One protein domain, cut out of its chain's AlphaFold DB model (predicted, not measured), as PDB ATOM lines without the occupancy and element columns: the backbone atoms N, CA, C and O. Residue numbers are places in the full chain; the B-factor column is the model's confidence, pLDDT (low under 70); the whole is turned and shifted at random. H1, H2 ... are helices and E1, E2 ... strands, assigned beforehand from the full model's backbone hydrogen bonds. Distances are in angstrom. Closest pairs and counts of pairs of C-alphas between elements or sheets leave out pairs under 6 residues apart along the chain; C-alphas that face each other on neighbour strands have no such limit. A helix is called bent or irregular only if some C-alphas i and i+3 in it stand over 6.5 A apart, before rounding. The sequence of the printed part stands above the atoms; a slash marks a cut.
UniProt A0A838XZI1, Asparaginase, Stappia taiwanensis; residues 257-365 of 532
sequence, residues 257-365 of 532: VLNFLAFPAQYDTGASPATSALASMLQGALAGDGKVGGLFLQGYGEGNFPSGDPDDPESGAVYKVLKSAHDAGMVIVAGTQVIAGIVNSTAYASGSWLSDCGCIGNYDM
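This is residues 257 to 365 of the 532 residues of the protein "Asparaginase" of Stappia taiwanensis (UniProt A0A838XZI1). A small sheet of three parallel strands, E1, E2 and E3, has two helices, H1 and H2, packed side by side over one face. A third, short and irregular helix, H3, comes near E3 and H2, and long loops run from the ends of the strands to the helices. The printed part has 109 residues with three named helices and three named strands, in the order E1, H1, E2, H2, E3, H3; the sheet runs E1, E2, E3. The class is mixed, helices and strands, with 48 residues in named elements, under half of those printed. The whole is compact, with a radius of gyration of the C-alphas of 12.9 A and spans of 38 by 33 by 21 A.

E1, residues 257 to 261, begins at C-alpha 257 at (61.315, 25.813, -4.610) and is 13.1 A long. H1, residues 277 to 286, is 14.2 A long. E2, residues 292 to 299, is 19.3 A long and begins at C-alpha 292 at (58.040, 23.285, -9.081). H2, residues 317 to 327, is 15.5 A long, and E3, residues 331 to 336, is 16.5 A long. H3, residues 349 to 356, is 11.6 A long and ends at C-alpha 356 at (46.550, 15.835, 6.483); it is irregular, with C-alphas 350 and 353 7.1 A apart.

E2 is the inner strand. E1 and E2 are parallel at 24 degrees, with N 260 and O 296 2.8 A apart, within hydrogen-bond range. E2 and E3 are parallel at 21 degrees, with N 297 and O 333 2.8 A apart. Residues 333 to 334 of E3 also pair, parallel, with residues 360 to 361. E1, H1, E2 and E2, H2, E3 are strand-helix-strand units, two parallel neighbour strands with a helix between them along the chain, each with a right-handed crossover. H1 and H2 are on the same face of the sheet, at heights of 9.5 A and 10.6 A. H1 lies over E1, along the strands at 9 degrees on the local plane. H2 lies over E3, along the strands at 17 degrees on the local plane; 2 of its C-alphas fall on E2, only just too few for it to lie over E2 as well. H1 and H2 touch, closest at the C-alphas of Ala 279 and Val 318, 4.6 A, at a shallow tilt of 25 degrees, the same way. H2 and H3 only just touch, with 3 pairs of C-alphas within 8 A, the closest those of Tyr 319 and Leu 354, 7.6 A. H3 only grazes the sheet, with residues 351 to 355, and is apart from H1. Every O i to N i+4 pair is within hydrogen-bond range in H1 and H2; in H3 0 of 4 are, and 3 of 5 O i to N i+3 pairs.

The C-alphas of Ser 272 and Ala 340 are the two farthest apart, 39.0 A. The printed part has no cut. The links E1 to H1, E2 to H2 and E3 to H3 are long. Residues 345 to 351 have pLDDT under 70.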
ATOM      1  N   VAL A 257      61.947  25.710  -5.932       97.06
ATOM      2  CA  VAL A 257      61.315  25.813  -4.610       97.06
ATOM      3  C   VAL A 257      60.671  27.183  -4.458       97.06
ATOM      4  O   VAL A 257      61.359  28.203  -4.347       97.06
ATOM      5  N   LEU A 258      59.339  27.202  -4.414       95.88
ATOM      6  CA  LEU A 258      58.569  28.435  -4.286       95.88
ATOM      7  C   LEU A 258      58.354  28.817  -2.823       95.88
ATOM      8  O   LEU A 258      57.889  28.011  -2.024       95.88
ATOM      9  N   ASN A 259      58.596  30.083  -2.492       96.06
ATOM     10  CA  ASN A 259      58.228  30.656  -1.201       96.06
ATOM     11  C   ASN A 259      56.854  31.324  -1.324       96.06
ATOM     12  O   ASN A 259      56.712  32.315  -2.042       96.06
ATOM     13  N   PHE A 260      55.846  30.818  -0.613       96.81
ATOM     14  CA  PHE A 260      54.482  31.336  -0.687       96.81
ATOM     15  C   PHE A 260      54.038  31.937   0.648       96.81
ATOM     16  O   PHE A 260      53.844  31.238   1.643       96.81
ATOM     17  N   LEU A 261      53.860  33.257   0.658       96.44
ATOM     18  CA  LEU A 261      53.459  34.021   1.834       96.44
ATOM     19  C   LEU A 261      51.940  33.966   2.038       96.44
ATOM     20  O   LEU A 261      51.183  34.340   1.143       96.44
ATOM     21  N   ALA A 262      51.481  33.562   3.224       95.62
ATOM     22  CA  ALA A 262      50.079  33.725   3.595       95.62
ATOM     23  C   ALA A 262      49.730  35.215   3.772       95.62
ATOM     24  O   ALA A 262      50.480  35.987   4.364       95.62
ATOM     25  N   PHE A 263      48.557  35.633   3.316       96.81
ATOM     26  CA  PHE A 263      48.001  36.946   3.644       96.81
ATOM     27  C   PHE A 263      46.469  36.865   3.698       96.81
ATOM     28  O   PHE A 263      45.887  35.943   3.115       96.81
ATOM     29  N   PRO A 264      45.789  37.768   4.434       96.19
ATOM     30  CA  PRO A 264      44.333  37.774   4.485       96.19
ATOM     31  C   PRO A 264      43.747  37.915   3.079       96.19
ATOM     32  O   PRO A 264      43.961  38.921   2.403       96.19
ATOM     33  N   ALA A 265      43.020  36.894   2.637       94.94
ATOM     34  CA  ALA A 265      42.572  36.754   1.259       94.94
ATOM     35  C   ALA A 265      41.112  36.293   1.200       94.94
ATOM     36  O   ALA A 265      40.627  35.615   2.105       94.94
ATOM     37  N   GLN A 266      40.410  36.664   0.125       96.19
ATOM     38  CA  GLN A 266      39.021  36.258  -0.077       96.19
ATOM     39  C   GLN A 266      38.909  34.762  -0.385       96.19
ATOM     40  O   GLN A 266      39.718  34.206  -1.134       96.19
ATOM     41  N   TYR A 267      37.861  34.153   0.156       95.75
ATOM     42  CA  TYR A 267      37.384  32.823  -0.188       95.75
ATOM     43  C   TYR A 267      35.848  32.825  -0.183       95.75
ATOM     44  O   TYR A 267      35.230  33.665   0.475       95.75
ATOM     45  N   ASP A 268      35.243  31.915  -0.941       95.62
ATOM     46  CA  ASP A 268      33.792  31.718  -1.009       95.62
ATOM     47  C   ASP A 268      33.489  30.223  -0.883       95.62
ATOM     48  O   ASP A 268      33.724  29.453  -1.820       95.62
ATOM     49  N   THR A 269      32.991  29.826   0.292       94.50
ATOM     50  CA  THR A 269      32.581  28.447   0.604       94.50
ATOM     51  C   THR A 269      31.207  28.099   0.022       94.50
ATOM     52  O   THR A 269      30.872  26.924  -0.097       94.50
ATOM     53  N   GLY A 270      30.410  29.097  -0.382       92.06
ATOM     54  CA  GLY A 270      29.116  28.903  -1.041       92.06
ATOM     55  C   GLY A 270      29.223  28.674  -2.552       92.06
ATOM     56  O   GLY A 270      28.252  28.237  -3.178       92.06
ATOM     57  N   ALA A 271      30.382  28.955  -3.151       89.31
ATOM     58  CA  ALA A 271      30.668  28.657  -4.548       89.31
ATOM     59  C   ALA A 271      30.831  27.144  -4.796       89.31
ATOM     60  O   ALA A 271      31.207  26.378  -3.912       89.31
ATOM     61  N   SER A 272      30.576  26.700  -6.033       84.62
ATOM     62  CA  SER A 272      30.726  25.296  -6.442       84.62
ATOM     63  C   SER A 272      31.583  25.184  -7.715       84.62
ATOM     64  O   SER A 272      31.054  25.416  -8.807       84.62
ATOM     65  N   PRO A 273      32.871  24.789  -7.616       85.69
ATOM     66  CA  PRO A 273      33.593  24.463  -6.379       85.69
ATOM     67  C   PRO A 273      33.877  25.705  -5.517       85.69
ATOM     68  O   PRO A 273      33.860  26.826  -6.030       85.69
ATOM     69  N   ALA A 274      34.164  25.495  -4.226       91.19
ATOM     70  CA  ALA A 274      34.614  26.556  -3.325       91.19
ATOM     71  C   ALA A 274      35.842  27.272  -3.911       91.19
ATOM     72  O   ALA A 274      36.683  26.649  -4.566       91.19
ATOM     73  N   THR A 275      35.949  28.580  -3.681       94.31
ATOM     74  CA  THR A 275      37.014  29.408  -4.273       94.31
ATOM     75  C   THR A 275      37.869  30.070  -3.201       94.31
ATOM     76  O   THR A 275      37.396  30.357  -2.106       94.31
ATOM     77  N   SER A 276      39.143  30.321  -3.505       97.38
ATOM     78  CA  SER A 276      40.059  31.095  -2.661       97.38
ATOM     79  C   SER A 276      41.094  31.782  -3.538       97.38
ATOM     80  O   SER A 276      41.671  31.148  -4.421       97.38
ATOM     81  N   ALA A 277      41.369  33.062  -3.276       97.56
ATOM     82  CA  ALA A 277      42.403  33.793  -4.002       97.56
ATOM     83  C   ALA A 277      43.794  33.158  -3.808       97.56
ATOM     84  O   ALA A 277      44.547  33.046  -4.774       97.56
ATOM     85  N   LEU A 278      44.106  32.665  -2.599       97.44
ATOM     86  CA  LEU A 278      45.357  31.936  -2.345       97.44
ATOM     87  C   LEU A 278      45.404  30.633  -3.144       97.44
ATOM     88  O   LEU A 278      46.427  30.331  -3.751       97.44
ATOM     89  N   ALA A 279      44.292  29.890  -3.202       97.06
ATOM     90  CA  ALA A 279      44.218  28.656  -3.982       97.06
ATOM     91  C   ALA A 279      44.419  28.920  -5.480       97.06
ATOM     92  O   ALA A 279      45.169  28.197  -6.123       97.06
ATOM     93  N   SER A 280      43.816  29.978  -6.031       96.81
ATOM     94  CA  SER A 280      44.019  30.362  -7.433       96.81
ATOM     95  C   SER A 280      45.460  30.791  -7.723       96.81
ATOM     96  O   SER A 280      45.990  30.446  -8.775       96.81
ATOM     97  N   MET A 281      46.113  31.507  -6.800       96.69
ATOM     98  CA  MET A 281      47.532  31.864  -6.933       96.69
ATOM     99  C   MET A 281      48.433  30.629  -6.899       96.69
ATOM    100  O   MET A 281      49.301  30.498  -7.758       96.69
ATOM    101  N   LEU A 282      48.203  29.714  -5.952       95.94
ATOM    102  CA  LEU A 282      48.929  28.446  -5.865       95.94
ATOM    103  C   LEU A 282      48.723  27.613  -7.133       95.94
ATOM    104  O   LEU A 282      49.695  27.213  -7.755       95.94
ATOM    105  N   GLN A 283      47.481  27.417  -7.579       95.00
ATOM    106  CA  GLN A 283      47.192  26.702  -8.826       95.00
ATOM    107  C   GLN A 283      47.895  27.337 -10.022       95.00
ATOM    108  O   GLN A 283      48.489  26.623 -10.817       95.00
ATOM    109  N   GLY A 284      47.857  28.666 -10.143       94.62
ATOM    110  CA  GLY A 284      48.543  29.377 -11.219       94.62
ATOM    111  C   GLY A 284      50.060  29.173 -11.190       94.62
ATOM    112  O   GLY A 284      50.657  28.959 -12.239       94.62
ATOM    113  N   ALA A 285      50.666  29.193 -10.000       92.12
ATOM    114  CA  ALA A 285      52.097  28.958  -9.826       92.12
ATOM    115  C   ALA A 285      52.493  27.500 -10.121       92.12
ATOM    116  O   ALA A 285      53.556  27.254 -10.680       92.12
ATOM    117  N   LEU A 286      51.628  26.540  -9.780       92.94
ATOM    118  CA  LEU A 286      51.873  25.102  -9.947       92.94
ATOM    119  C   LEU A 286      51.483  24.568 -11.337       92.94
ATOM    120  O   LEU A 286      51.942  23.503 -11.731       92.94
ATOM    121  N   ALA A 287      50.664  25.292 -12.105       87.31
ATOM    122  CA  ALA A 287      50.215  24.894 -13.444       87.31
ATOM    123  C   ALA A 287      51.262  25.113 -14.557       87.31
ATOM    124  O   ALA A 287      50.925  24.990 -15.736       87.31
ATOM    125  N   GLY A 288      52.491  25.495 -14.196       79.00
ATOM    126  CA  GLY A 288      53.587  25.777 -15.120       79.00
ATOM    127  C   GLY A 288      54.139  24.544 -15.843       79.00
ATOM    128  O   GLY A 288      53.449  23.561 -16.096       79.00
ATOM    129  N   ASP A 289      55.421  24.592 -16.182       81.38
ATOM    130  CA  ASP A 289      56.154  23.528 -16.885       81.38
ATOM    131  C   ASP A 289      56.445  22.278 -16.027       81.38
ATOM    132  O   ASP A 289      57.117  21.357 -16.487       81.38
ATOM    133  N   GLY A 290      55.921  22.228 -14.799       82.25
ATOM    134  CA  GLY A 290      56.130  21.131 -13.861       82.25
ATOM    135  C   GLY A 290      57.470  21.181 -13.125       82.25
ATOM    136  O   GLY A 290      57.786  20.220 -12.430       82.25
ATOM    137  N   LYS A 291      58.243  22.273 -13.236       89.81
ATOM    138  CA  LYS A 291      59.520  22.422 -12.519       89.81
ATOM    139  C   LYS A 291      59.382  22.617 -11.015       89.81
ATOM    140  O   LYS A 291      60.334  22.368 -10.286       89.81
ATOM    141  N   VAL A 292      58.228  23.060 -10.520       94.31
ATOM    142  CA  VAL A 292      58.040  23.285  -9.081       94.31
ATOM    143  C   VAL A 292      58.027  21.942  -8.350       94.31
ATOM    144  O   VAL A 292      57.012  21.250  -8.317       94.31
ATOM    145  N   GLY A 293      59.174  21.579  -7.774       92.81
ATOM    146  CA  GLY A 293      59.370  20.341  -7.017       92.81
ATOM    147  C   GLY A 293      59.192  20.520  -5.511       92.81
ATOM    148  O   GLY A 293      59.034  19.532  -4.788       92.81
ATOM    149  N   GLY A 294      59.189  21.767  -5.029       97.06
ATOM    150  CA  GLY A 294      59.020  22.086  -3.617       97.06
ATOM    151  C   GLY A 294      58.263  23.386  -3.357       97.06
ATOM    152  O   GLY A 294      58.307  24.338  -4.138       97.06
ATOM    153  N   LEU A 295      57.589  23.443  -2.210       97.75
ATOM    154  CA  LEU A 295      56.840  24.615  -1.763       97.75
ATOM    155  C   LEU A 295      57.146  24.913  -0.296       97.75
ATOM    156  O   LEU A 295      56.956  24.056   0.560       97.75
ATOM    157  N   PHE A 296      57.563  26.140   0.004       97.88
ATOM    158  CA  PHE A 296      57.694  26.654   1.362       97.88
ATOM    159  C   PHE A 296      56.548  27.624   1.674       97.88
ATOM    160  O   PHE A 296      56.527  28.771   1.217       97.88
ATOM    161  N   LEU A 297      55.580  27.159   2.460       97.25
ATOM    162  CA  LEU A 297      54.440  27.938   2.928       97.25
ATOM    163  C   LEU A 297      54.837  28.753   4.156       97.25
ATOM    164  O   LEU A 297      55.128  28.201   5.209       97.25
ATOM    165  N   GLN A 298      54.778  30.074   4.060       96.12
ATOM    166  CA  GLN A 298      55.014  30.959   5.196       96.12
ATOM    167  C   GLN A 298      53.670  31.366   5.807       96.12
ATOM    168  O   GLN A 298      53.023  32.313   5.350       96.12
ATOM    169  N   GLY A 299      53.238  30.620   6.823       94.44
ATOM    170  CA  GLY A 299      52.002  30.839   7.574       94.44
ATOM    171  C   GLY A 299      52.113  31.898   8.677       94.44
ATOM    172  O   GLY A 299      53.145  32.540   8.872       94.44
ATOM    173  N   TYR A 300      51.032  32.087   9.426       93.81
ATOM    174  CA  TYR A 300      50.958  33.020  10.549       93.81
ATOM    175  C   TYR A 300      51.344  32.360  11.874       93.81
ATOM    176  O   TYR A 300      51.031  31.191  12.106       93.81
ATOM    177  N   GLY A 301      51.902  33.141  12.804       90.81
ATOM    178  CA  GLY A 301      52.137  32.700  14.184       90.81
ATOM    179  C   GLY A 301      53.014  31.450  14.239       90.81
ATOM    180  O   GLY A 301      54.129  31.464  13.730       90.81
ATOM    181  N   GLU A 302      52.495  30.362  14.804       88.88
ATOM    182  CA  GLU A 302      53.177  29.061  14.902       88.88
ATOM    183  C   GLU A 302      53.101  28.213  13.611       88.88
ATOM    184  O   GLU A 302      53.352  27.014  13.656       88.88
ATOM    185  N   GLY A 303      52.758  28.815  12.463       89.19
ATOM    186  CA  GLY A 303      52.715  28.150  11.149       89.19
ATOM    187  C   GLY A 303      51.312  27.878  10.593       89.19
ATOM    188  O   GLY A 303      51.145  27.043   9.710       89.19
ATOM    189  N   ASN A 304      50.287  28.584  11.078       90.94
ATOM    190  CA  ASN A 304      48.910  28.428  10.601       90.94
ATOM    191  C   ASN A 304      48.744  28.972   9.174       90.94
ATOM    192  O   ASN A 304      49.139  30.106   8.892       90.94
ATOM    193  N   PHE A 305      48.072  28.227   8.299       93.50
ATOM    194  CA  PHE A 305      47.783  28.645   6.925       93.50
ATOM    195  C   PHE A 305      46.265  28.587   6.655       93.50
ATOM    196  O   PHE A 305      45.593  27.720   7.211       93.50
ATOM    197  N   PRO A 306      45.672  29.484   5.841       94.19
ATOM    198  CA  PRO A 306      44.246  29.397   5.510       94.19
ATOM    199  C   PRO A 306      43.929  28.200   4.601       94.19
ATOM    200  O   PRO A 306      44.448  28.121   3.491       94.19
ATOM    201  N   SER A 307      43.015  27.321   5.017       94.62
ATOM    202  CA  SER A 307      42.512  26.180   4.222       94.62
ATOM    203  C   SER A 307      41.640  26.599   3.028       94.62
ATOM    204  O   SER A 307      41.470  25.849   2.064       94.62
ATOM    205  N   GLY A 308      41.079  27.811   3.066       94.19
ATOM    206  CA  GLY A 308      40.047  28.272   2.130       94.19
ATOM    207  C   GLY A 308      38.621  27.878   2.531       94.19
ATOM    208  O   GLY A 308      37.694  28.212   1.802       94.19
ATOM    209  N   ASP A 309      38.460  27.207   3.673       93.38
ATOM    210  CA  ASP A 309      37.193  26.986   4.375       93.38
ATOM    211  C   ASP A 309      37.503  26.797   5.877       93.38
ATOM    212  O   ASP A 309      38.103  25.785   6.254       93.38
ATOM    213  N   PRO A 310      37.208  27.787   6.738       88.25
ATOM    214  CA  PRO A 310      37.589  27.738   8.148       88.25
ATOM    215  C   PRO A 310      36.782  26.724   8.969       88.25
ATOM    216  O   PRO A 310      37.242  26.348  10.046       88.25
ATOM    217  N   ASP A 311      35.601  26.323   8.494       90.38
ATOM    218  CA  ASP A 311      34.697  25.434   9.222       90.38
ATOM    219  C   ASP A 311      34.884  23.969   8.788       90.38
ATOM    220  O   ASP A 311      34.696  23.063   9.600       90.38
ATOM    221  N   ASP A 312      35.294  23.739   7.535       91.50
ATOM    222  CA  ASP A 312      35.605  22.417   6.977       91.50
ATOM    223  C   ASP A 312      36.885  22.453   6.110       91.50
ATOM    224  O   ASP A 312      36.812  22.587   4.881       91.50
ATOM    225  N   PRO A 313      38.082  22.338   6.723       92.19
ATOM    226  CA  PRO A 313      39.349  22.457   6.010       92.19
ATOM    227  C   PRO A 313      39.497  21.525   4.804       92.19
ATOM    228  O   PRO A 313      39.988  21.988   3.778       92.19
ATOM    229  N   GLU A 314      39.039  20.269   4.878       93.19
ATOM    230  CA  GLU A 314      39.144  19.294   3.776       93.19
ATOM    231  C   GLU A 314      38.361  19.733   2.526       93.19
ATOM    232  O   GLU A 314      38.756  19.479   1.379       93.19
ATOM    233  N   SER A 315      37.251  20.445   2.732       92.88
ATOM    234  CA  SER A 315      36.467  21.049   1.654       92.88
ATOM    235  C   SER A 315      37.102  22.322   1.086       92.88
ATOM    236  O   SER A 315      36.765  22.713  -0.043       92.88
ATOM    237  N   GLY A 316      38.051  22.921   1.804       95.38
ATOM    238  CA  GLY A 316      38.730  24.161   1.461       95.38
ATOM    239  C   GLY A 316      39.509  24.109   0.145       95.38
ATOM    240  O   GLY A 316      40.161  23.125  -0.214       95.38
ATOM    241  N   ALA A 317      39.457  25.207  -0.611       96.44
ATOM    242  CA  ALA A 317      40.119  25.288  -1.911       96.44
ATOM    243  C   ALA A 317      41.656  25.218  -1.811       96.44
ATOM    244  O   ALA A 317      42.287  24.652  -2.697       96.44
ATOM    245  N   VAL A 318      42.265  25.768  -0.749       97.12
ATOM    246  CA  VAL A 318      43.725  25.695  -0.548       97.12
ATOM    247  C   VAL A 318      44.123  24.285  -0.138       97.12
ATOM    248  O   VAL A 318      45.051  23.742  -0.731       97.12
ATOM    249  N   TYR A 319      43.386  23.674   0.796       96.44
ATOM    250  CA  TYR A 319      43.590  22.281   1.202       96.44
ATOM    251  C   TYR A 319      43.688  21.362  -0.017       96.44
ATOM    252  O   TYR A 319      44.678  20.664  -0.208       96.44
ATOM    253  N   LYS A 320      42.698  21.434  -0.916       96.50
ATOM    254  CA  LYS A 320      42.642  20.590  -2.118       96.50
ATOM    255  C   LYS A 320      43.845  20.783  -3.040       96.50
ATOM    256  O   LYS A 320      44.321  19.812  -3.622       96.50
ATOM    257  N   VAL A 321      44.336  22.015  -3.176       97.06
ATOM    258  CA  VAL A 321      45.516  22.318  -4.000       97.06
ATOM    259  C   VAL A 321      46.776  21.731  -3.381       97.06
ATOM    260  O   VAL A 321      47.535  21.073  -4.085       97.06
ATOM    261  N   LEU A 322      46.976  21.928  -2.077       97.19
ATOM    262  CA  LEU A 322      48.146  21.408  -1.372       97.19
ATOM    263  C   LEU A 322      48.147  19.879  -1.355       97.19
ATOM    264  O   LEU A 322      49.137  19.280  -1.761       97.19
ATOM    265  N   LYS A 323      47.018  19.251  -0.999       97.12
ATOM    266  CA  LYS A 323      46.865  17.792  -1.013       97.12
ATOM    267  C   LYS A 323      47.149  17.210  -2.394       97.12
ATOM    268  O   LYS A 323      47.919  16.267  -2.512       97.12
ATOM    269  N   SER A 324      46.566  17.794  -3.444       96.69
ATOM    270  CA  SER A 324      46.784  17.323  -4.813       96.69
ATOM    271  C   SER A 324      48.237  17.464  -5.259       96.69
ATOM    272  O   SER A 324      48.693  16.649  -6.057       96.69
ATOM    273  N   ALA A 325      48.942  18.501  -4.811       96.62
ATOM    274  CA  ALA A 325      50.332  18.711  -5.183       96.62
ATOM    275  C   ALA A 325      51.273  17.776  -4.406       96.62
ATOM    276  O   ALA A 325      52.188  17.207  -4.998       96.62
ATOM    277  N   HIS A 326      51.003  17.542  -3.117       97.19
ATOM    278  CA  HIS A 326      51.703  16.531  -2.322       97.19
ATOM    279  C   HIS A 326      51.514  15.123  -2.897       97.19
ATOM    280  O   HIS A 326      52.500  14.431  -3.128       97.19
ATOM    281  N   ASP A 327      50.281  14.751  -3.256       96.69
ATOM    282  CA  ASP A 327      49.966  13.462  -3.897       96.69
ATOM    283  C   ASP A 327      50.656  13.277  -5.258       96.69
ATOM    284  O   ASP A 327      50.833  12.151  -5.724       96.69
ATOM    285  N   ALA A 328      51.054  14.378  -5.903       94.69
ATOM    286  CA  ALA A 328      51.833  14.372  -7.137       94.69
ATOM    287  C   ALA A 328      53.357  14.278  -6.902       94.69
ATOM    288  O   ALA A 328      54.118  14.311  -7.867       94.69
ATOM    289  N   GLY A 329      53.806  14.143  -5.650       94.19
ATOM    290  CA  GLY A 329      55.214  13.984  -5.277       94.19
ATOM    291  C   GLY A 329      55.923  15.271  -4.842       94.19
ATOM    292  O   GLY A 329      57.138  15.244  -4.648       94.19
ATOM    293  N   MET A 330      55.210  16.395  -4.700       96.31
ATOM    294  CA  MET A 330      55.808  17.661  -4.266       96.31
ATOM    295  C   MET A 330      56.048  17.675  -2.754       96.31
ATOM    296  O   MET A 330      55.147  17.391  -1.966       96.31
ATOM    297  N   VAL A 331      57.245  18.084  -2.332       97.69
ATOM    298  CA  VAL A 331      57.545  18.280  -0.908       97.69
ATOM    299  C   VAL A 331      57.047  19.657  -0.477       97.69
ATOM    300  O   VAL A 331      57.462  20.683  -1.024       97.69
ATOM    301  N   ILE A 332      56.150  19.688   0.509       98.00
ATOM    302  CA  ILE A 332      55.537  20.925   0.999       98.00
ATOM    303  C   ILE A 332      55.963  21.160   2.442       98.00
ATOM    304  O   ILE A 332      55.641  20.388   3.341       98.00
ATOM    305  N   VAL A 333      56.670  22.259   2.667       97.62
ATOM    306  CA  VAL A 333      57.175  22.656   3.975       97.62
ATOM    307  C   VAL A 333      56.328  23.804   4.510       97.62
ATOM    308  O   VAL A 333      56.264  24.876   3.912       97.62
ATOM    309  N   ALA A 334      55.678  23.591   5.646       95.25
ATOM    310  CA  ALA A 334      54.959  24.601   6.397       95.25
ATOM    311  C   ALA A 334      55.897  25.284   7.397       95.25
ATOM    312  O   ALA A 334      56.476  24.645   8.277       95.25
ATOM    313  N   GLY A 335      56.023  26.600   7.271       94.88
ATOM    314  CA  GLY A 335      56.718  27.443   8.227       94.88
ATOM    315  C   GLY A 335      55.948  28.701   8.584       94.88
ATOM    316  O   GLY A 335      54.726  28.782   8.445       94.88
ATOM    317  N   THR A 336      56.675  29.710   9.053       94.88
ATOM    318  CA  THR A 336      56.097  30.953   9.566       94.88
ATOM    319  C   THR A 336      56.739  32.191   8.952       94.88
ATOM    320  O   THR A 336      57.894  32.181   8.535       94.88
ATOM    321  N   GLN A 337      55.970  33.276   8.917       94.69
ATOM    322  CA  GLN A 337      56.438  34.631   8.610       94.69
ATOM    323  C   GLN A 337      57.106  35.308   9.806       94.69
ATOM    324  O   GLN A 337      57.731  36.361   9.668       94.69
ATOM    325  N   VAL A 338      56.901  34.764  11.006       94.44
ATOM    326  CA  VAL A 338      57.441  35.333  12.236       94.44
ATOM    327  C   VAL A 338      58.946  35.079  12.282       94.44
ATOM    328  O   VAL A 338      59.416  33.983  12.011       94.44
ATOM    329  N   ILE A 339      59.705  36.110  12.655       93.12
ATOM    330  CA  ILE A 339      61.175  36.094  12.641       93.12
ATOM    331  C   ILE A 339      61.763  35.069  13.631       93.12
ATOM    332  O   ILE A 339      62.833  34.519  13.380       93.12
ATOM    333  N   ALA A 340      61.088  34.832  14.760       92.94
ATOM    334  CA  ALA A 340      61.551  33.955  15.831       92.94
ATOM    335  C   ALA A 340      60.416  33.082  16.375       92.94
ATOM    336  O   ALA A 340      59.267  33.524  16.448       92.94
ATOM    337  N   GLY A 341      60.762  31.878  16.821       90.75
ATOM    338  CA  GLY A 341      59.831  30.882  17.337       90.75
ATOM    339  C   GLY A 341      59.982  29.529  16.650       90.75
ATOM    340  O   GLY A 341      60.811  29.355  15.758       90.75
ATOM    341  N   ILE A 342      59.162  28.582  17.102       90.06
ATOM    342  CA  ILE A 342      59.103  27.210  16.598       90.06
ATOM    343  C   ILE A 342      57.725  27.010  15.977       90.06
ATOM    344  O   ILE A 342      56.709  27.333  16.594       90.06
ATOM    345  N   VAL A 343      57.689  26.472  14.764       88.50
ATOM    346  CA  VAL A 343      56.453  26.028  14.122       88.50
ATOM    347  C   VAL A 343      55.973  24.744  14.785       88.50
ATOM    348  O   VAL A 343      56.725  23.777  14.898       88.50
ATOM    349  N   ASN A 344      54.715  24.744  15.219       80.19
ATOM    350  CA  ASN A 344      54.082  23.602  15.863       80.19
ATOM    351  C   ASN A 344      52.777  23.259  15.143       80.19
ATOM    352  O   ASN A 344      51.728  23.854  15.388       80.19
ATOM    353  N   SER A 345      52.842  22.249  14.276       67.00
ATOM    354  CA  SER A 345      51.703  21.768  13.489       67.00
ATOM    355  C   SER A 345      50.597  21.120  14.330       67.00
ATOM    356  O   SER A 345      49.500  20.922  13.824       67.00
ATOM    357  N   THR A 346      50.837  20.827  15.612       65.75
ATOM    358  CA  THR A 346      49.868  20.143  16.491       65.75
ATOM    359  C   THR A 346      49.169  21.069  17.490       65.75
ATOM    360  O   THR A 346      48.191  20.668  18.117       65.75
ATOM    361  N   ALA A 347      49.627  22.318  17.639       58.34
ATOM    362  CA  ALA A 347      49.136  23.224  18.683       58.34
ATOM    363  C   ALA A 347      47.738  23.811  18.410       58.34
ATOM    364  O   ALA A 347      47.005  24.104  19.357       58.34
ATOM    365  N   TYR A 348      47.352  23.991  17.141       57.88
ATOM    366  CA  TYR A 348      46.096  24.655  16.768       57.88
ATOM    367  C   TYR A 348      45.368  23.939  15.629       57.88
ATOM    368  O   TYR A 348      45.955  23.634  14.593       57.88
ATOM    369  N   ALA A 349      44.044  23.797  15.764       55.84
ATOM    370  CA  ALA A 349      43.182  23.214  14.729       55.84
ATOM    371  C   ALA A 349      43.244  23.968  13.380       55.84
ATOM    372  O   ALA A 349      43.058  23.382  12.320       55.84
ATOM    373  N   SER A 350      43.553  25.271  13.402       52.41
ATOM    374  CA  SER A 350      43.724  26.101  12.200       52.41
ATOM    375  C   SER A 350      44.952  25.749  11.351       52.41
ATOM    376  O   SER A 350      45.049  26.221  10.219       52.41
ATOM    377  N   GLY A 351      45.888  24.963  11.889       60.62
ATOM    378  CA  GLY A 351      47.108  24.522  11.209       60.62
ATOM    379  C   GLY A 351      47.272  23.004  11.169       60.62
ATOM    380  O   GLY A 351      47.996  22.516  10.307       60.62
ATOM    381  N   SER A 352      46.573  22.251  12.026       72.69
ATOM    382  CA  SER A 352      46.693  20.789  12.089       72.69
ATOM    383  C   SER A 352      46.303  20.087  10.791       72.69
ATOM    384  O   SER A 352      46.868  19.054  10.470       72.69
ATOM    385  N   TRP A 353      45.406  20.671   9.993       88.12
ATOM    386  CA  TRP A 353      45.024  20.107   8.693       88.12
ATOM    387  C   TRP A 353      46.184  20.068   7.681       88.12
ATOM    388  O   TRP A 353      46.131  19.321   6.706       88.12
ATOM    389  N   LEU A 354      47.247  20.862   7.877       91.00
ATOM    390  CA  LEU A 354      48.399  20.878   6.972       91.00
ATOM    391  C   LEU A 354      49.086  19.507   6.912       91.00
ATOM    392  O   LEU A 354      49.492  19.092   5.826       91.00
ATOM    393  N   SER A 355      49.165  18.781   8.034       88.31
ATOM    394  CA  SER A 355      49.707  17.416   8.032       88.31
ATOM    395  C   SER A 355      48.812  16.440   7.271       88.31
ATOM    396  O   SER A 355      49.331  15.543   6.614       88.31
ATOM    397  N   ASP A 356      47.494  16.653   7.263       88.81
ATOM    398  CA  ASP A 356      46.550  15.835   6.483       88.81
ATOM    399  C   ASP A 356      46.739  16.048   4.967       88.81
ATOM    400  O   ASP A 356      46.483  15.156   4.152       88.81
ATOM    401  N   CYS A 357      47.265  17.217   4.577       92.12
ATOM    402  CA  CYS A 357      47.748  17.509   3.225       92.12
ATOM    403  C   CYS A 357      49.157  16.978   2.915       92.12
ATOM    404  O   CYS A 357      49.623  17.196   1.801       92.12
ATOM    405  N   GLY A 358      49.840  16.338   3.867       91.81
ATOM    406  CA  GLY A 358      51.232  15.901   3.721       91.81
ATOM    407  C   GLY A 358      52.272  17.011   3.911       91.81
ATOM    408  O   GLY A 358      53.446  16.815   3.612       91.81
ATOM    409  N   CYS A 359      51.883  18.189   4.411       94.50
ATOM    410  CA  CYS A 359      52.847  19.252   4.693       94.50
ATOM    411  C   CYS A 359      53.672  18.924   5.946       94.50
ATOM    412  O   CYS A 359      53.130  18.500   6.969       94.50
ATOM    413  N   ILE A 360      54.970  19.217   5.901       93.62
ATOM    414  CA  ILE A 360      55.904  19.018   7.017       93.62
ATOM    415  C   ILE A 360      56.329  20.345   7.650       93.62
ATOM    416  O   ILE A 360      56.505  21.339   6.956       93.62
ATOM    417  N   GLY A 361      56.513  20.382   8.970       92.00
ATOM    418  CA  GLY A 361      56.978  21.586   9.667       92.00
ATOM    419  C   GLY A 361      58.467  21.870   9.438       92.00
ATOM    420  O   GLY A 361      59.271  20.941   9.402       92.00
ATOM    421  N   ASN A 362      58.855  23.147   9.347       93.38
ATOM    422  CA  ASN A 362      60.268  23.563   9.354       93.38
ATOM    423  C   ASN A 362      60.828  23.856  10.765       93.38
ATOM    424  O   ASN A 362      61.995  24.226  10.896       93.38
ATOM    425  N   TYR A 363      60.006  23.697  11.806       92.69
ATOM    426  CA  TYR A 363      60.340  23.939  13.213       92.69
ATOM    427  C   TYR A 363      60.926  25.338  13.455       92.69
ATOM    428  O   TYR A 363      60.204  26.325  13.334       92.69
ATOM    429  N   ASP A 364      62.199  25.441  13.834       94.75
ATOM    430  CA  ASP A 364      62.897  26.700  14.113       94.75
ATOM    431  C   ASP A 364      63.846  27.136  12.982       94.75
ATOM    432  O   ASP A 364      64.597  28.109  13.140       94.75
ATOM    433  N   MET A 365      63.821  26.434  11.843       96.12
ATOM    434  CA  MET A 365      64.643  26.742  10.678       96.12
ATOM    435  C   MET A 365      64.232  28.081  10.060       96.12
ATOM    436  O   MET A 365      63.050  28.396   9.914       96.12
TER     437      MET A 365